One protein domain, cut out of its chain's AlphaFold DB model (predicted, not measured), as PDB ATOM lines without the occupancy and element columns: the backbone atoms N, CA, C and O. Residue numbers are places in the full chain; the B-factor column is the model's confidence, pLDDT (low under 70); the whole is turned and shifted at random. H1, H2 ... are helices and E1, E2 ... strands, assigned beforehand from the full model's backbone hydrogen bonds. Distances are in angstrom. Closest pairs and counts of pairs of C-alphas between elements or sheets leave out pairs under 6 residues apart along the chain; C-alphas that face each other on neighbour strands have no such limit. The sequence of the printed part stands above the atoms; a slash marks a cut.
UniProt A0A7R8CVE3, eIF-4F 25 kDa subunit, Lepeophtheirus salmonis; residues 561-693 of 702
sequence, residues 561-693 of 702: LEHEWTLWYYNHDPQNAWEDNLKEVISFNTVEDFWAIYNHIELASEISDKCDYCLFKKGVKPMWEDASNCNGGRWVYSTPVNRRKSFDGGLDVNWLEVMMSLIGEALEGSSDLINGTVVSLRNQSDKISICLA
ATOM      1  N   LEU A 561     -19.004  25.347  -2.907       96.75
ATOM      2  CA  LEU A 561     -17.883  24.615  -3.488       96.75
ATOM      3  C   LEU A 561     -18.201  24.265  -4.950       96.75
ATOM      4  O   LEU A 561     -19.370  24.186  -5.332       96.75
ATOM      5  N   GLU A 562     -17.166  24.020  -5.756       95.12
ATOM      6  CA  GLU A 562     -17.328  23.591  -7.157       95.12
ATOM      7  C   GLU A 562     -18.033  22.228  -7.256       95.12
ATOM      8  O   GLU A 562     -18.835  21.967  -8.156       95.12
ATOM      9  N   HIS A 563     -17.760  21.353  -6.290       95.44
ATOM     10  CA  HIS A 563     -18.324  20.015  -6.207       95.44
ATOM     11  C   HIS A 563     -18.982  19.772  -4.850       95.44
ATOM     12  O   HIS A 563     -18.565  20.304  -3.821       95.44
ATOM     13  N   GLU A 564     -20.016  18.931  -4.847       97.81
ATOM     14  CA  GLU A 564     -20.540  18.355  -3.612       97.81
ATOM     15  C   GLU A 564     -19.658  17.171  -3.211       97.81
ATOM     16  O   GLU A 564     -19.360  16.300  -4.030       97.81
ATOM     17  N   TRP A 565     -19.248  17.139  -1.950       98.25
ATOM     18  CA  TRP A 565     -18.359  16.133  -1.386       98.25
ATOM     19  C   TRP A 565     -19.102  15.295  -0.355       98.25
ATOM     20  O   TRP A 565     -20.063  15.746   0.258       98.25
ATOM     21  N   THR A 566     -18.672  14.055  -0.177       98.50
ATOM     22  CA  THR A 566     -19.223  13.107   0.789       98.50
ATOM     23  C   THR A 566     -18.092  12.553   1.638       98.50
ATOM     24  O   THR A 566     -17.123  11.999   1.111       98.50
ATOM     25  N   LEU A 567     -18.213  12.730   2.953       98.38
ATOM     26  CA  LEU A 567     -17.335  12.125   3.941       98.38
ATOM     27  C   LEU A 567     -17.851  10.722   4.270       98.38
ATOM     28  O   LEU A 567     -19.024  10.533   4.592       98.38
ATOM     29  N   TRP A 568     -16.951   9.754   4.227       98.31
ATOM     30  CA  TRP A 568     -17.180   8.363   4.576       98.31
ATOM     31  C   TRP A 568     -16.264   7.962   5.724       98.31
ATOM     32  O   TRP A 568     -15.147   8.468   5.850       98.31
ATOM     33  N   TYR A 569     -16.726   7.006   6.518       97.56
ATOM     34  CA  TYR A 569     -15.961   6.383   7.583       97.56
ATOM     35  C   TYR A 569     -15.947   4.874   7.378       97.56
ATOM     36  O   TYR A 569     -16.998   4.235   7.289       97.56
ATOM     37  N   TYR A 570     -14.750   4.306   7.299       97.19
ATOM     38  CA  TYR A 570     -14.550   2.867   7.302       97.19
ATOM     39  C   TYR A 570     -14.173   2.429   8.714       97.19
ATOM     40  O   TYR A 570     -13.111   2.798   9.218       97.19
ATOM     41  N   ASN A 571     -15.032   1.623   9.334       94.69
ATOM     42  CA  ASN A 571     -14.770   1.030  10.639       94.69
ATOM     43  C   ASN A 571     -14.445  -0.452  10.473       94.69
ATOM     44  O   ASN A 571     -15.303  -1.225  10.054       94.69
ATOM     45  N   HIS A 572     -13.226  -0.865  10.808       92.31
ATOM     46  CA  HIS A 572     -12.834  -2.256  10.631       92.31
ATOM     47  C   HIS A 572     -13.511  -3.185  11.650       92.31
ATOM     48  O   HIS A 572     -13.023  -3.368  12.764       92.31
ATOM     49  N   ASP A 573     -14.576  -3.857  11.214       92.19
ATOM     50  CA  ASP A 573     -15.158  -5.008  11.899       92.19
ATOM     51  C   ASP A 573     -14.851  -6.295  11.109       92.19
ATOM     52  O   ASP A 573     -15.344  -6.462   9.988       92.19
ATOM     53  N   PRO A 574     -14.048  -7.226  11.657       89.56
ATOM     54  CA  PRO A 574     -13.725  -8.493  11.001       89.56
ATOM     55  C   PRO A 574     -14.935  -9.391  10.707       89.56
ATOM     56  O   PRO A 574     -14.788 -10.354   9.959       89.56
ATOM     57  N   GLN A 575     -16.091  -9.142  11.332       92.81
ATOM     58  CA  GLN A 575     -17.296  -9.958  11.148       92.81
ATOM     59  C   GLN A 575     -18.092  -9.585   9.895       92.81
ATOM     60  O   GLN A 575     -18.879 -10.400   9.416       92.81
ATOM     61  N   ASN A 576     -17.876  -8.383   9.362       91.25
ATOM     62  CA  ASN A 576     -18.614  -7.869   8.217       91.25
ATOM     63  C   ASN A 576     -17.769  -7.943   6.940       91.25
ATOM     64  O   ASN A 576     -16.534  -7.984   6.988       91.25
ATOM     65  N   ALA A 577     -18.431  -7.922   5.780       89.94
ATOM     66  CA  ALA A 577     -17.723  -7.692   4.528       89.94
ATOM     67  C   ALA A 577     -17.110  -6.281   4.526       89.94
ATOM     68  O   ALA A 577     -17.563  -5.382   5.235       89.94
ATOM     69  N   TRP A 578     -16.067  -6.067   3.718       90.12
ATOM     70  CA  TRP A 578     -15.388  -4.768   3.654       90.12
ATOM     71  C   TRP A 578     -16.351  -3.625   3.293       90.12
ATOM     72  O   TRP A 578     -16.292  -2.559   3.899       90.12
ATOM     73  N   GLU A 579     -17.275  -3.867   2.362       89.50
ATOM     74  CA  GLU A 579     -18.267  -2.876   1.928       89.50
ATOM     75  C   GLU A 579     -19.237  -2.485   3.051       89.50
ATOM     76  O   GLU A 579     -19.581  -1.316   3.186       89.50
ATOM     77  N   ASP A 580     -19.625  -3.439   3.901       92.19
ATOM     78  CA  ASP A 580     -20.543  -3.203   5.025       92.19
ATOM     79  C   ASP A 580     -19.898  -2.352   6.137       92.19
ATOM     80  O   ASP A 580     -20.582  -1.704   6.938       92.19
ATOM     81  N   ASN A 581     -18.564  -2.352   6.188       94.62
ATOM     82  CA  ASN A 581     -17.770  -1.551   7.114       94.62
ATOM     83  C   ASN A 581     -17.609  -0.096   6.664       94.62
ATOM     84  O   ASN A 581     -17.231   0.753   7.475       94.62
ATOM     85  N   LEU A 582     -17.902   0.198   5.396       96.31
ATOM     86  CA  LEU A 582     -17.830   1.528   4.820       96.31
ATOM     87  C   LEU A 582     -19.182   2.237   4.950       96.31
ATOM     88  O   LEU A 582     -20.189   1.812   4.386       96.31
ATOM     89  N   LYS A 583     -19.206   3.356   5.676       96.19
ATOM     90  CA  LYS A 583     -20.434   4.112   5.944       96.19
ATOM     91  C   LYS A 583     -20.321   5.541   5.459       96.19
ATOM     92  O   LYS A 583     -19.336   6.223   5.733       96.19
ATOM     93  N   GLU A 584     -21.359   5.997   4.775       96.88
ATOM     94  CA  GLU A 584     -21.542   7.408   4.469       96.88
ATOM     95  C   GLU A 584     -21.829   8.161   5.773       96.88
ATOM     96  O   GLU A 584     -22.706   7.759   6.541       96.88
ATOM     97  N   VAL A 585     -21.066   9.219   6.045       95.75
ATOM     98  CA  VAL A 585     -21.245  10.055   7.239       95.75
ATOM     99  C   VAL A 585     -22.143  11.235   6.896       95.75
ATOM    100  O   VAL A 585     -23.190  11.410   7.515       95.75
ATOM    101  N   ILE A 586     -21.730  12.046   5.917       97.50
ATOM    102  CA  ILE A 586     -22.429  13.276   5.530       97.50
ATOM    103  C   ILE A 586     -21.936  13.799   4.172       97.50
ATOM    104  O   ILE A 586     -20.750  13.682   3.853       97.50
ATOM    105  N   SER A 587     -22.829  14.426   3.400       98.12
ATOM    106  CA  SER A 587     -22.488  15.194   2.193       98.12
ATOM    107  C   SER A 587     -22.614  16.701   2.421       98.12
ATOM    108  O   SER A 587     -23.483  17.148   3.170       98.12
ATOM    109  N   PHE A 588     -21.775  17.487   1.749       97.94
ATOM    110  CA  PHE A 588     -21.759  18.948   1.829       97.94
ATOM    111  C   PHE A 588     -21.282  19.585   0.520       97.94
ATOM    112  O   PHE A 588     -20.489  19.006  -0.220       97.94
ATOM    113  N   ASN A 589     -21.743  20.803   0.236       97.81
ATOM    114  CA  ASN A 589     -21.372  21.565  -0.963       97.81
ATOM    115  C   ASN A 589     -21.036  23.034  -0.669       97.81
ATOM    116  O   ASN A 589     -21.029  23.853  -1.586       97.81
ATOM    117  N   THR A 590     -20.769  23.384   0.592       97.94
ATOM    118  CA  THR A 590     -20.373  24.740   0.990       97.94
ATOM    119  C   THR A 590     -19.155  24.722   1.908       97.94
ATOM    120  O   THR A 590     -18.883  23.722   2.579       97.94
ATOM    121  N   VAL A 591     -18.418  25.833   1.935       97.44
ATOM    122  CA  VAL A 591     -17.249  26.019   2.810       97.44
ATOM    123  C   VAL A 591     -17.657  25.984   4.286       97.44
ATOM    124  O   VAL A 591     -16.952  25.411   5.113       97.44
ATOM    125  N   GLU A 592     -18.801  26.574   4.629       97.00
ATOM    126  CA  GLU A 592     -19.331  26.591   5.994       97.00
ATOM    127  C   GLU A 592     -19.683  25.187   6.469       97.00
ATOM    128  O   GLU A 592     -19.331  24.817   7.587       97.00
ATOM    129  N   ASP A 593     -20.336  24.393   5.618       96.31
ATOM    130  CA  ASP A 593     -20.697  23.020   5.960       96.31
ATOM    131  C   ASP A 593     -19.445  22.146   6.102       96.31
ATOM    132  O   ASP A 593     -19.375  21.342   7.030       96.31
ATOM    133  N   PHE A 594     -18.422  22.353   5.264       97.88
ATOM    134  CA  PHE A 594     -17.122  21.696   5.426       97.88
ATOM    135  C   PHE A 594     -16.521  21.955   6.815       97.88
ATOM    136  O   PHE A 594     -16.204  21.003   7.529       97.88
ATOM    137  N   TRP A 595     -16.389  23.223   7.221       97.38
ATOM    138  CA  TRP A 595     -15.812  23.568   8.524       97.38
ATOM    139  C   TRP A 595     -16.699  23.130   9.686       97.38
ATOM    140  O   TRP A 595     -16.186  22.687  10.711       97.38
ATOM    141  N   ALA A 596     -18.023  23.203   9.533       95.75
ATOM    142  CA  ALA A 596     -18.950  22.675  10.522       95.75
ATOM    143  C   ALA A 596     -18.733  21.171  10.717       95.75
ATOM    144  O   ALA A 596     -18.635  20.724  11.852       95.75
ATOM    145  N   ILE A 597     -18.587  20.393   9.645       95.38
ATOM    146  CA  ILE A 597     -18.337  18.952   9.740       95.38
ATOM    147  C   ILE A 597     -16.963  18.684  10.352       95.38
ATOM    148  O   ILE A 597     -16.878  17.960  11.338       95.38
ATOM    149  N   TYR A 598     -15.903  19.294   9.813       95.62
ATOM    150  CA  TYR A 598     -14.533  19.075  10.276       95.62
ATOM    151  C   TYR A 598     -14.368  19.373  11.776       95.62
ATOM    152  O   TYR A 598     -13.735  18.603  12.489       95.62
ATOM    153  N   ASN A 599     -15.007  20.434  12.278       94.69
ATOM    154  CA  ASN A 599     -14.930  20.821  13.689       94.69
ATOM    155  C   ASN A 599     -15.760  19.932  14.640       94.69
ATOM    156  O   ASN A 599     -15.632  20.076  15.855       94.69
ATOM    157  N   HIS A 600     -16.627  19.054  14.122       95.12
ATOM    158  CA  HIS A 600     -17.509  18.190  14.923       95.12
ATOM    159  C   HIS A 600     -17.218  16.689  14.760       95.12
ATOM    160  O   HIS A 600     -17.928  15.868  15.346       95.12
ATOM    161  N   ILE A 601     -16.197  16.318  13.984       94.38
ATOM    162  CA  ILE A 601     -15.710  14.939  13.874       94.38
ATOM    163  C   ILE A 601     -14.411  14.761  14.662       94.38
ATOM    164  O   ILE A 601     -13.690  15.720  14.925       94.38
ATOM    165  N   GLU A 602     -14.104  13.517  15.026       94.81
ATOM    166  CA  GLU A 602     -12.793  13.172  15.586       94.81
ATOM    167  C   GLU A 602     -11.687  13.477  14.570       94.81
ATOM    168  O   GLU A 602     -11.857  13.243  13.367       94.81
ATOM    169  N   LEU A 603     -10.543  13.963  15.060       95.06
ATOM    170  CA  LEU A 603      -9.359  14.183  14.234       95.06
ATOM    171  C   LEU A 603      -8.871  12.864  13.623       95.06
ATOM    172  O   LEU A 603      -9.064  11.782  14.184       95.06
ATOM    173  N   ALA A 604      -8.187  12.940  12.480       94.88
ATOM    174  CA  ALA A 604      -7.676  11.748  11.811       94.88
ATOM    175  C   ALA A 604      -6.712  10.962  12.713       94.88
ATOM    176  O   ALA A 604      -6.753   9.742  12.726       94.88
ATOM    177  N   SER A 605      -5.882  11.625  13.513       94.12
ATOM    178  CA  SER A 605      -4.968  10.983  14.461       94.12
ATOM    179  C   SER A 605      -5.661  10.272  15.630       94.12
ATOM    180  O   SER A 605      -5.007   9.479  16.320       94.12
ATOM    181  N   GLU A 606      -6.948  10.550  15.855       93.69
ATOM    182  CA  GLU A 606      -7.729  10.080  17.002       93.69
ATOM    183  C   GLU A 606      -8.725   8.972  16.657       93.69
ATOM    184  O   GLU A 606      -9.167   8.269  17.569       93.69
ATOM    185  N   ILE A 607      -9.020   8.740  15.372       94.00
ATOM    186  CA  ILE A 607      -9.863   7.602  14.996       94.00
ATOM    187  C   ILE A 607      -9.194   6.273  15.363       94.00
ATOM    188  O   ILE A 607      -7.972   6.143  15.458       94.00
ATOM    189  N   SER A 608     -10.021   5.247  15.551       91.88
ATOM    190  CA  SER A 608      -9.548   3.909  15.905       91.88
ATOM    191  C   SER A 608      -8.559   3.346  14.875       91.88
ATOM    192  O   SER A 608      -8.711   3.526  13.665       91.88
ATOM    193  N   ASP A 609      -7.553   2.602  15.345       89.25
ATOM    194  CA  ASP A 609      -6.605   1.931  14.454       89.25
ATOM    195  C   ASP A 609      -7.334   1.016  13.458       89.25
ATOM    196  O   ASP A 609      -8.351   0.396  13.775       89.25
ATOM    197  N   LYS A 610      -6.779   0.894  12.244       92.81
ATOM    198  CA  LYS A 610      -7.370   0.169  11.102       92.81
ATOM    199  C   LYS A 610      -8.658   0.787  10.548       92.81
ATOM    200  O   LYS A 610      -9.264   0.168   9.676       92.81
ATOM    201  N   CYS A 611      -9.047   1.976  10.997       95.12
ATOM    202  CA  CYS A 611     -10.142   2.738  10.406       95.12
ATOM    203  C   CYS A 611      -9.626   3.746   9.377       95.12
ATOM    204  O   CYS A 611      -8.433   4.080   9.363       95.12
ATOM    205  N   ASP A 612     -10.540   4.208   8.523       97.38
ATOM    206  CA  ASP A 612     -10.259   5.201   7.487       97.38
ATOM    207  C   ASP A 612     -11.307   6.318   7.492       97.38
ATOM    208  O   ASP A 612     -12.497   6.058   7.691       97.38
ATOM    209  N   TYR A 613     -10.871   7.541   7.192       98.31
ATOM    210  CA  TYR A 613     -11.755   8.573   6.655       98.31
ATOM    211  C   TYR A 613     -11.534   8.692   5.153       98.31
ATOM    212  O   TYR A 613     -10.394   8.705   4.686       98.31
ATOM    213  N   CYS A 614     -12.623   8.840   4.403       98.19
ATOM    214  CA  CYS A 614     -12.573   9.048   2.962       98.19
ATOM    215  C   CYS A 614     -13.416  10.266   2.590       98.19
ATOM    216  O   CYS A 614     -14.589  10.323   2.939       98.19
ATOM    217  N   LEU A 615     -12.860  11.217   1.845       98.38
ATOM    218  CA  LEU A 615     -13.602  12.350   1.296       98.38
ATOM    219  C   LEU A 615     -13.651  12.221  -0.225       98.38
ATOM    220  O   LEU A 615     -12.614  12.314  -0.874       98.38
ATOM    221  N   PHE A 616     -14.832  11.983  -0.791       98.19
ATOM    222  CA  PHE A 616     -15.012  11.732  -2.226       98.19
ATOM    223  C   PHE A 616     -16.081  12.640  -2.820       98.19
ATOM    224  O   PHE A 616     -17.005  13.052  -2.118       98.19
ATOM    225  N   LYS A 617     -15.973  12.945  -4.116       97.25
ATOM    226  CA  LYS A 617     -17.035  13.645  -4.848       97.25
ATOM    227  C   LYS A 617     -18.342  12.861  -4.720       97.25
ATOM    228  O   LYS A 617     -18.355  11.628  -4.737       97.25
ATOM    229  N   LYS A 618     -19.460  13.568  -4.571       97.31
ATOM    230  CA  LYS A 618     -20.771  12.941  -4.395       97.31
ATOM    231  C   LYS A 618     -21.093  12.019  -5.565       97.31
ATOM    232  O   LYS A 618     -20.956  12.392  -6.726       97.31
ATOM    233  N   GLY A 619     -21.569  10.822  -5.233       94.69
ATOM    234  CA  GLY A 619     -21.871   9.769  -6.201       94.69
ATOM    235  C   GLY A 619     -20.696   8.841  -6.510       94.69
ATOM    236  O   GLY A 619     -20.936   7.797  -7.104       94.69
ATOM    237  N   VAL A 620     -19.476   9.163  -6.061       96.00
ATOM    238  CA  VAL A 620     -18.314   8.272  -6.157       96.00
ATOM    239  C   VAL A 620     -18.118   7.554  -4.827       96.00
ATOM    240  O   VAL A 620     -17.877   8.185  -3.795       96.00
ATOM    241  N   LYS A 621     -18.205   6.222  -4.834       95.69
ATOM    242  CA  LYS A 621     -17.900   5.425  -3.642       95.69
ATOM    243  C   LYS A 621     -16.385   5.291  -3.467       95.69
ATOM    244  O   LYS A 621     -15.687   5.088  -4.459       95.69
ATOM    245  N   PRO A 622     -15.848   5.332  -2.235       95.75
ATOM    246  CA  PRO A 622     -14.414   5.189  -1.963       95.75
ATOM    247  C   PRO A 622     -13.947   3.725  -2.057       95.75
ATOM    248  O   PRO A 622     -13.358   3.181  -1.127       95.75
ATOM    249  N   MET A 623     -14.236   3.072  -3.180       93.50
ATOM    250  CA  MET A 623     -13.916   1.676  -3.472       93.50
ATOM    251  C   MET A 623     -13.450   1.548  -4.926       93.50
ATOM    252  O   MET A 623     -13.818   2.364  -5.772       93.50
ATOM    253  N   TRP A 624     -12.611   0.554  -5.216       89.88
ATOM    254  CA  TRP A 624     -12.005   0.401  -6.546       89.88
ATOM    255  C   TRP A 624     -13.006  -0.132  -7.579       89.88
ATOM    256  O   TRP A 624     -12.814   0.061  -8.771       89.88
ATOM    257  N   GLU A 625     -14.086  -0.766  -7.131       91.94
ATOM    258  CA  GLU A 625     -15.166  -1.272  -7.974       91.94
ATOM    259  C   GLU A 625     -16.088  -0.157  -8.494       91.94
ATOM    260  O   GLU A 625     -16.859  -0.387  -9.428       91.94
ATOM    261  N   ASP A 626     -16.031   1.046  -7.906       92.62
ATOM    262  CA  ASP A 626     -16.774   2.198  -8.414       92.62
ATOM    263  C   ASP A 626     -16.311   2.527  -9.836       92.62
ATOM    264  O   ASP A 626     -15.111   2.589 -10.111       92.62
ATOM    265  N   ALA A 627     -17.260   2.769 -10.744       91.69
ATOM    266  CA  ALA A 627     -16.968   3.039 -12.151       91.69
ATOM    267  C   ALA A 627     -16.036   4.247 -12.351       91.69
ATOM    268  O   ALA A 627     -15.328   4.312 -13.352       91.69
ATOM    269  N   SER A 628     -16.026   5.185 -11.403       91.19
ATOM    270  CA  SER A 628     -15.159   6.359 -11.443       91.19
ATOM    271  C   SER A 628     -13.733   6.032 -11.007       91.19
ATOM    272  O   SER A 628     -12.820   6.731 -11.420       91.19
ATOM    273  N   ASN A 629     -13.519   4.997 -10.186       92.06
ATOM    274  CA  ASN A 629     -12.206   4.629  -9.641       92.06
ATOM    275  C   ASN A 629     -11.563   3.425 -10.344       92.06
ATOM    276  O   ASN A 629     -10.356   3.229 -10.217       92.06
ATOM    277  N   CYS A 630     -12.341   2.595 -11.045       90.81
ATOM    278  CA  CYS A 630     -11.892   1.279 -11.510       90.81
ATOM    279  C   CYS A 630     -10.778   1.314 -12.564       90.81
ATOM    280  O   CYS A 630      -9.946   0.409 -12.598       90.81
ATOM    281  N   ASN A 631     -10.724   2.372 -13.376       88.38
ATOM    282  CA  ASN A 631      -9.650   2.622 -14.348       88.38
ATOM    283  C   ASN A 631      -8.614   3.631 -13.819       88.38
ATOM    284  O   ASN A 631      -7.788   4.160 -14.561       88.38
ATOM    285  N   GLY A 632      -8.719   3.941 -12.532       89.69
ATOM    286  CA  GLY A 632      -7.972   4.973 -11.856       89.69
ATOM    287  C   GLY A 632      -6.747   4.460 -11.120       89.69
ATOM    288  O   GLY A 632      -6.306   3.317 -11.242       89.69
ATOM    289  N   GLY A 633      -6.188   5.351 -10.312       90.38
ATOM    290  CA  GLY A 633      -5.026   5.076  -9.481       90.38
ATOM    291  C   GLY A 633      -5.062   5.913  -8.215       90.38
ATOM    292  O   GLY A 633      -6.016   6.648  -7.958       90.38
ATOM    293  N   ARG A 634      -4.011   5.817  -7.400       92.25
ATOM    294  CA  ARG A 634      -3.865   6.704  -6.247       92.25
ATOM    295  C   ARG A 634      -2.427   7.118  -6.004       92.25
ATOM    296  O   ARG A 634      -1.520   6.290  -6.046       92.25
ATOM    297  N   TRP A 635      -2.253   8.385  -5.662       93.06
ATOM    298  CA  TRP A 635      -1.032   8.883  -5.044       93.06
ATOM    299  C   TRP A 635      -1.081   8.550  -3.563       93.06
ATOM    300  O   TRP A 635      -2.112   8.780  -2.940       93.06
ATOM    301  N   VAL A 636      -0.008   7.990  -3.006       95.12
ATOM    302  CA  VAL A 636       0.032   7.565  -1.602       95.12
ATOM    303  C   VAL A 636       1.212   8.218  -0.904       95.12
ATOM    304  O   VAL A 636       2.367   7.940  -1.218       95.12
ATOM    305  N   TYR A 637       0.908   9.033   0.094       94.25
ATOM    306  CA  TYR A 637       1.860   9.534   1.067       94.25
ATOM    307  C   TYR A 637       1.789   8.666   2.325       94.25
ATOM    308  O   TYR A 637       0.718   8.488   2.903       94.25
ATOM    309  N   SER A 638       2.917   8.086   2.738       94.38
ATOM    310  CA  SER A 638       2.996   7.269   3.955       94.38
ATOM    311  C   SER A 638       3.779   8.019   5.027       94.38
ATOM    312  O   SER A 638       4.911   8.430   4.782       94.38
ATOM    313  N   THR A 639       3.195   8.158   6.214       88.75
ATOM    314  CA  THR A 639       3.828   8.787   7.375       88.75
ATOM    315  C   THR A 639       4.068   7.752   8.479       88.75
ATOM    316  O   THR A 639       3.222   6.879   8.712       88.75
ATOM    317  N   PRO A 640       5.229   7.769   9.157       89.69
ATOM    318  CA  PRO A 640       5.475   6.852  10.258       89.69
ATOM    319  C   PRO A 640       4.584   7.195  11.460       89.69
ATOM    320  O   PRO A 640       4.335   8.362  11.755       89.69
ATOM    321  N   VAL A 641       4.159   6.174  12.209       88.19
ATOM    322  CA  VAL A 641       3.200   6.322  13.326       88.19
ATOM    323  C   VAL A 641       3.696   7.287  14.414       88.19
ATOM    324  O   VAL A 641       2.899   7.972  15.050       88.19
ATOM    325  N   ASN A 642       5.014   7.418  14.610       87.94
ATOM    326  CA  ASN A 642       5.576   8.361  15.586       87.94
ATOM    327  C   ASN A 642       5.341   9.841  15.223       87.94
ATOM    328  O   ASN A 642       5.404  10.688  16.109       87.94
ATOM    329  N   ARG A 643       5.036  10.152  13.956       86.75
ATOM    330  CA  ARG A 643       4.668  11.495  13.492       86.75
ATOM    331  C   ARG A 643       3.164  11.749  13.515       86.75
ATOM    332  O   ARG A 643       2.748  12.870  13.236       86.75
ATOM    333  N   ARG A 644       2.338  10.758  13.883       89.25
ATOM    334  CA  ARG A 644       0.869  10.874  13.887       89.25
ATOM    335  C   ARG A 644       0.391  12.110  14.657       89.25
ATOM    336  O   ARG A 644      -0.442  12.846  14.146       89.25
ATOM    337  N   LYS A 645       0.982  12.366  15.830       86.12
ATOM    338  CA  LYS A 645       0.659  13.494  16.725       86.12
ATOM    339  C   LYS A 645       1.684  14.637  16.679       86.12
ATOM    340  O   LYS A 645       1.793  15.395  17.640       86.12
ATOM    341  N   SER A 646       2.490  14.726  15.616       82.69
ATOM    342  CA  SER A 646       3.481  15.802  15.497       82.69
ATOM    343  C   SER A 646       2.792  17.147  15.289       82.69
ATOM    344  O   SER A 646       1.872  17.251  14.482       82.69
ATOM    345  N   PHE A 647       3.259  18.181  15.988       69.12
ATOM    346  CA  PHE A 647       2.746  19.543  15.815       69.12
ATOM    347  C   PHE A 647       3.245  20.188  14.505       69.12
ATOM    348  O   PHE A 647       2.585  21.059  13.950       69.12
ATOM    349  N   ASP A 648       4.386  19.735  13.979       71.06
ATOM    350  CA  ASP A 648       5.028  20.226  12.756       71.06
ATOM    351  C   ASP A 648       4.743  19.316  11.544       71.06
ATOM    352  O   ASP A 648       5.600  18.581  11.056       71.06
ATOM    353  N   GLY A 649       3.509  19.351  11.036       72.62
ATOM    354  CA  GLY A 649       3.133  18.539   9.869       72.62
ATOM    355  C   GLY A 649       2.837  17.077  10.222       72.62
ATOM    356  O   GLY A 649       3.216  16.150   9.498       72.62
ATOM    357  N   GLY A 650       2.172  16.861  11.362       86.62
ATOM    358  CA  GLY A 650       1.593  15.570  11.734       86.62
ATOM    359  C   GLY A 650       0.425  15.149  10.838       86.62
ATOM    360  O   GLY A 650       0.074  15.822   9.867       86.62
ATOM    361  N   LEU A 651      -0.190  14.005  11.156       93.69
ATOM    362  CA  LEU A 651      -1.224  13.403  10.306       93.69
ATOM    363  C   LEU A 651      -2.426  14.334  10.097       93.69
ATOM    364  O   LEU A 651      -2.911  14.440   8.975       93.69
ATOM    365  N   ASP A 652      -2.860  15.029  11.150       94.31
ATOM    366  CA  ASP A 652      -4.037  15.907  11.108       94.31
ATOM    367  C   ASP A 652      -3.833  17.125  10.209       94.31
ATOM    368  O   ASP A 652      -4.722  17.468   9.432       94.31
ATOM    369  N   VAL A 653      -2.646  17.738  10.278       93.44
ATOM    370  CA  VAL A 653      -2.279  18.887   9.439       93.44
ATOM    371  C   VAL A 653      -2.258  18.464   7.974       93.44
ATOM    372  O   VAL A 653      -2.948  19.063   7.156       93.44
ATOM    373  N   ASN A 654      -1.553  17.375   7.658       94.62
ATOM    374  CA  ASN A 654      -1.460  16.873   6.287       94.62
ATOM    375  C   ASN A 654      -2.832  16.448   5.743       94.62
ATOM    376  O   ASN A 654      -3.141  16.673   4.576       94.62
ATOM    377  N   TRP A 655      -3.667  15.827   6.581       96.50
ATOM    378  CA  TRP A 655      -5.018  15.435   6.193       96.50
ATOM    379  C   TRP A 655      -5.888  16.651   5.870       96.50
ATOM    380  O   TRP A 655      -6.507  16.691   4.806       96.50
ATOM    381  N   LEU A 656      -5.885  17.665   6.739       96.25
ATOM    382  CA  LEU A 656      -6.626  18.904   6.521       96.25
ATOM    383  C   LEU A 656      -6.137  19.647   5.270       96.25
ATOM    384  O   LEU A 656      -6.957  20.091   4.471       96.25
ATOM    385  N   GLU A 657      -4.823  19.746   5.057       95.06
ATOM    386  CA  GLU A 657      -4.246  20.372   3.860       95.06
ATOM    387  C   GLU A 657      -4.696  19.682   2.570       95.06
ATOM    388  O   GLU A 657      -5.066  20.356   1.604       95.06
ATOM    389  N   VAL A 658      -4.737  18.347   2.556       95.94
ATOM    390  CA  VAL A 658      -5.232  17.587   1.402       95.94
ATOM    391  C   VAL A 658      -6.731  17.812   1.206       95.94
ATOM    392  O   VAL A 658      -7.145  18.114   0.087       95.94
ATOM    393  N   MET A 659      -7.550  17.746   2.263       96.94
ATOM    394  CA  MET A 659      -8.988  18.036   2.158       96.94
ATOM    395  C   MET A 659      -9.242  19.441   1.598       96.94
ATOM    396  O   MET A 659     -10.020  19.586   0.656       96.94
ATOM    397  N   MET A 660      -8.559  20.462   2.128       96.25
ATOM    398  CA  MET A 660      -8.682  21.849   1.669       96.25
ATOM    399  C   MET A 660      -8.234  22.018   0.215       96.25
ATOM    400  O   MET A 660      -8.875  22.744  -0.543       96.25
ATOM    401  N   SER A 661      -7.167  21.326  -0.190       94.50
ATOM    402  CA  SER A 661      -6.676  21.354  -1.573       94.50
ATOM    403  C   SER A 661      -7.693  20.770  -2.554       94.50
ATOM    404  O   SER A 661      -7.837  21.291  -3.659       94.50
ATOM    405  N   LEU A 662      -8.409  19.716  -2.146       94.44
ATOM    406  CA  LEU A 662      -9.455  19.085  -2.948       94.44
ATOM    407  C   LEU A 662     -10.693  19.976  -3.050       94.44
ATOM    408  O   LEU A 662     -11.066  20.361  -4.149       94.44
ATOM    409  N   ILE A 663     -11.300  20.357  -1.922       95.75
ATOM    410  CA  ILE A 663     -12.542  21.150  -1.946       95.75
ATOM    411  C   ILE A 663     -12.337  22.553  -2.536       95.75
ATOM    412  O   ILE A 663     -13.282  23.153  -3.043       95.75
ATOM    413  N   GLY A 664     -11.117  23.089  -2.435       94.38
ATOM    414  CA  GLY A 664     -10.733  24.389  -2.975       94.38
ATOM    415  C   GLY A 664     -10.291  24.358  -4.437       94.38
ATOM    416  O   GLY A 664      -9.949  25.415  -4.962       94.38
ATOM    417  N   GLU A 665     -10.271  23.182  -5.075       91.50
ATOM    418  CA  GLU A 665      -9.823  22.987  -6.461       91.50
ATOM    419  C   GLU A 665      -8.423  23.574  -6.728       91.50
ATOM    420  O   GLU A 665      -8.146  24.167  -7.770       91.50
ATOM    421  N   ALA A 666      -7.513  23.416  -5.759       87.31
ATOM    422  CA  ALA A 666      -6.169  23.998  -5.813       87.31
ATOM    423  C   ALA A 666      -5.241  23.300  -6.828       87.31
ATOM    424  O   ALA A 666      -4.165  23.807  -7.148       87.31
ATOM    425  N   LEU A 667      -5.641  22.132  -7.339       79.38
ATOM    426  CA  LEU A 667      -4.877  21.308  -8.277       79.38
ATOM    427  C   LEU A 667      -5.250  21.664  -9.725       79.38
ATOM    428  O   LEU A 667      -5.755  20.835 -10.487       79.38
ATOM    429  N   GLU A 668      -5.000  22.931 -10.074       71.06
ATOM    430  CA  GLU A 668      -5.348  23.557 -11.357       71.06
ATOM    431  C   GLU A 668      -5.033  22.646 -12.561       71.06
ATOM    432  O   GLU A 668      -3.903  22.198 -12.753       71.06
ATOM    433  N   GLY A 669      -6.045  22.375 -13.395       70.94
ATOM    434  CA  GLY A 669      -5.921  21.551 -14.605       70.94
ATOM    435  C   GLY A 669      -6.041  20.034 -14.397       70.94
ATOM    436  O   GLY A 669      -6.194  19.320 -15.385       70.94
ATOM    437  N   SER A 670      -6.039  19.554 -13.149       74.56
ATOM    438  CA  SER A 670      -6.169  18.127 -12.801       74.56
ATOM    439  C   SER A 670      -7.345  17.825 -11.864       74.56
ATOM    440  O   SER A 670      -7.616  16.661 -11.589       74.56
ATOM    441  N   SER A 671      -8.064  18.845 -11.396       76.94
ATOM    442  CA  SER A 671      -9.254  18.742 -10.537       76.94
ATOM    443  C   SER A 671     -10.322  17.755 -11.022       76.94
ATOM    444  O   SER A 671     -10.888  17.000 -10.227       76.94
ATOM    445  N   ASP A 672     -10.564  17.705 -12.332       82.00
ATOM    446  CA  ASP A 672     -11.534  16.783 -12.937       82.00
ATOM    447  C   ASP A 672     -11.100  15.316 -12.820       82.00
ATOM    448  O   ASP A 672     -11.944  14.423 -12.776       82.00
ATOM    449  N   LEU A 673      -9.790  15.063 -12.727       88.31
ATOM    450  CA  LEU A 673      -9.226  13.723 -12.580       88.31
ATOM    451  C   LEU A 673      -9.293  13.221 -11.143       88.31
ATOM    452  O   LEU A 673      -9.087  12.036 -10.921       88.31
ATOM    453  N   ILE A 674      -9.529  14.085 -10.160       92.06
ATOM    454  CA  ILE A 674      -9.508  13.697  -8.751       92.06
ATOM    455  C   ILE A 674     -10.902  13.250  -8.339       92.06
ATOM    456  O   ILE A 674     -11.868  13.994  -8.471       92.06
ATOM    457  N   ASN A 675     -11.000  12.051  -7.776       95.31
ATOM    458  CA  ASN A 675     -12.252  11.519  -7.243       95.31
ATOM    459  C   ASN A 675     -12.393  11.751  -5.742       95.31
ATOM    460  O   ASN A 675     -13.505  11.914  -5.241       95.31
ATOM    461  N   GLY A 676     -11.277  11.746  -5.013       96.62
ATOM    462  CA  GLY A 676     -11.305  11.865  -3.564       96.62
ATOM    463  C   GLY A 676      -9.971  11.607  -2.894       96.62
ATOM    464  O   GLY A 676      -8.939  11.440  -3.541       96.62
ATOM    465  N   THR A 677     -10.001  11.564  -1.571       97.88
ATOM    466  CA  THR A 677      -8.846  11.289  -0.725       97.88
ATOM    467  C   THR A 677      -9.212  10.351   0.422       97.88
ATOM    468  O   THR A 677     -10.361  10.305   0.858       97.88
ATOM    469  N   VAL A 678      -8.237   9.578   0.896       98.12
ATOM    470  CA  VAL A 678      -8.383   8.616   1.993       98.12
ATOM    471  C   VAL A 678      -7.250   8.820   2.984       98.12
ATOM    472  O   VAL A 678      -6.090   8.803   2.577       98.12
ATOM    473  N   VAL A 679      -7.563   8.930   4.272       97.81
ATOM    474  CA  VAL A 679      -6.590   8.774   5.355       97.81
ATOM    475  C   VAL A 679      -6.834   7.456   6.077       97.81
ATOM    476  O   VAL A 679      -7.962   7.133   6.436       97.81
ATOM    477  N   SER A 680      -5.765   6.694   6.274       96.81
ATOM    478  CA  SER A 680      -5.793   5.342   6.817       96.81
ATOM    479  C   SER A 680      -4.851   5.199   7.995       96.81
ATOM    480  O   SER A 680      -3.634   5.310   7.819       96.81
ATOM    481  N   LEU A 681      -5.395   4.855   9.165       95.19
ATOM    482  CA  LEU A 681      -4.584   4.597  10.354       95.19
ATOM    483  C   LEU A 681      -4.174   3.135  10.399       95.19
ATOM    484  O   LEU A 681      -5.021   2.238  10.375       95.19
ATOM    485  N   ARG A 682      -2.871   2.857  10.447       93.50
ATOM    486  CA  ARG A 682      -2.356   1.480  10.511       93.50
ATOM    487  C   ARG A 682      -1.202   1.394  11.499       93.50
ATOM    488  O   ARG A 682      -0.469   2.346  11.715       93.50
ATOM    489  N   ASN A 683      -0.981   0.195  12.030       88.00
ATOM    490  CA  ASN A 683       0.021  -0.034  13.076       88.00
ATOM    491  C   ASN A 683       1.473   0.192  12.613       88.00
ATOM    492  O   ASN A 683       2.349   0.388  13.445       88.00
ATOM    493  N   GLN A 684       1.744   0.102  11.306       88.81
ATOM    494  CA  GLN A 684       3.097   0.249  10.750       88.81
ATOM    495  C   GLN A 684       3.359   1.651  10.195       88.81
ATOM    496  O   GLN A 684       4.426   2.218  10.408       88.81
ATOM    497  N   SER A 685       2.407   2.188   9.438       92.00
ATOM    498  CA  SER A 685       2.477   3.520   8.839       92.00
ATOM    499  C   SER A 685       1.076   3.998   8.509       92.00
ATOM    500  O   SER A 685       0.280   3.238   7.950       92.00
ATOM    501  N   ASP A 686       0.802   5.255   8.818       95.12
ATOM    502  CA  ASP A 686      -0.432   5.893   8.390       95.12
ATOM    503  C   ASP A 686      -0.273   6.354   6.950       95.12
ATOM    504  O   ASP A 686       0.834   6.647   6.487       95.12
ATOM    505  N   LYS A 687      -1.376   6.377   6.212       96.38
ATOM    506  CA  LYS A 687      -1.352   6.697   4.786       96.38
ATOM    507  C   LYS A 687      -2.386   7.753   4.481       96.38
ATOM    508  O   LYS A 687      -3.530   7.599   4.882       96.38
ATOM    509  N   ILE A 688      -1.998   8.766   3.722       97.44
ATOM    510  CA  ILE A 688      -2.918   9.680   3.053       97.44
ATOM    511  C   ILE A 688      -2.817   9.387   1.562       97.44
ATOM    512  O   ILE A 688      -1.721   9.274   1.017       97.44
ATOM    513  N   SER A 689      -3.952   9.198   0.904       96.69
ATOM    514  CA  SER A 689      -4.018   8.870  -0.514       96.69
ATOM    515  C   SER A 689      -4.921   9.838  -1.259       96.69
ATOM    516  O   SER A 689      -5.960  10.206  -0.729       96.69
ATOM    517  N   ILE A 690      -4.574  10.199  -2.491       95.81
ATOM    518  CA  ILE A 690      -5.453  10.932  -3.415       95.81
ATOM    519  C   ILE A 690      -5.810   9.982  -4.555       95.81
ATOM    520  O   ILE A 690      -4.914   9.459  -5.215       95.81
ATOM    521  N   CYS A 691      -7.101   9.734  -4.757       94.75
ATOM    522  CA  CYS A 691      -7.647   8.828  -5.761       94.75
ATOM    523  C   CYS A 691      -7.973   9.582  -7.053       94.75
ATOM    524  O   CYS A 691      -8.633  10.622  -7.020       94.75
ATOM    525  N   LEU A 692      -7.523   9.029  -8.177       92.62
ATOM    526  CA  LEU A 692      -7.674   9.581  -9.520       92.62
ATOM    527  C   LEU A 692      -8.617   8.717 -10.361       92.62
ATOM    528  O   LEU A 692      -8.626   7.502 -10.185       92.62
ATOM    529  N   ALA A 693      -9.353   9.327 -11.289       87.12
ATOM    530  CA  ALA A 693     -10.338   8.671 -12.145       87.12
ATOM    531  C   ALA A 693      -9.725   7.844 -13.282       87.12
ATOM    532  O   ALA A 693     -10.238   6.784 -13.637       87.12
TER     533      ALA A 693
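This is residues 561 to 693 of the 702 residues of the protein "eIF-4F 25 kDa subunit" of Lepeophtheirus salmonis (UniProt A0A7R8CVE3). A twisted sheet of six strands curls round the helix H2, and the shorter H1 lies beside H2 on the same face, over the edge strand E2. The long link of residues 618 to 632 crosses the other face between E3 and E4. The printed part has 133 residues, with two named helices and six strands in the order E1 E2 H1 E3 E4 H2 E5 E6; the sheet's order is E2 E1 E3 E5 E6 E4, antiparallel throughout. The class is mixed, and the whole is compact, with a radius of gyration of the C-alphas of 14.1 A and spans of 36 by 35 by 27 A.

E1, residues 561 to 570, begins at C-alpha 561 (-17.883, 24.615, -3.488) and is 24.5 A long. E2, residues 582 to 590, measures 23.7 A, H1, residues 591 to 598, 10.6 A, and E3, residues 612 to 617, 16.4 A. E4, residues 633 to 640, measures 22.4 A, and H2, residues 651 to 663, 18.4 A. E5, residues 674 to 680, measures 18.1 A, and E6, residues 685 to 692, 21.8 A, ending at C-alpha 692 (-7.674, 9.581, -9.520).

E1 and E2 form a hairpin, with N 565 and O 588 2.8 A apart, within hydrogen-bond range; in the hairpin E5 and E6, N 689 and O 678 are 2.7 A apart. Between the neighbour strands E1 and E3, N 568 and O 614 are within hydrogen-bond range at 2.7 A, as are N 615 and O 677 between E3 and E5 at 2.8 A, and N 637 and O 688 between E4 and E6 at 2.8 A. H2 is on the sheet; its closest C-alphas with E5 are those of Trp 655 and Val 679, 6.9 A. H1 runs along E2, at 15 degrees on the local plane, at a height over the sheet of 6.7 A. E2, H1, E3 and E4, H2, E5 are split strand-helix-strand units, two strands running the same way with another between them, each with a right-handed crossover. In H1 and H2 every O i to N i+4 pair is within hydrogen-bond range.

The farthest C-alphas, of Gln 575 and Gly 669, are 42.3 A apart. The printed part has no cut; the links E1 to E2, H1 to E3 and E3 to E4 are long. Residue 647 is under 70 in pLDDT.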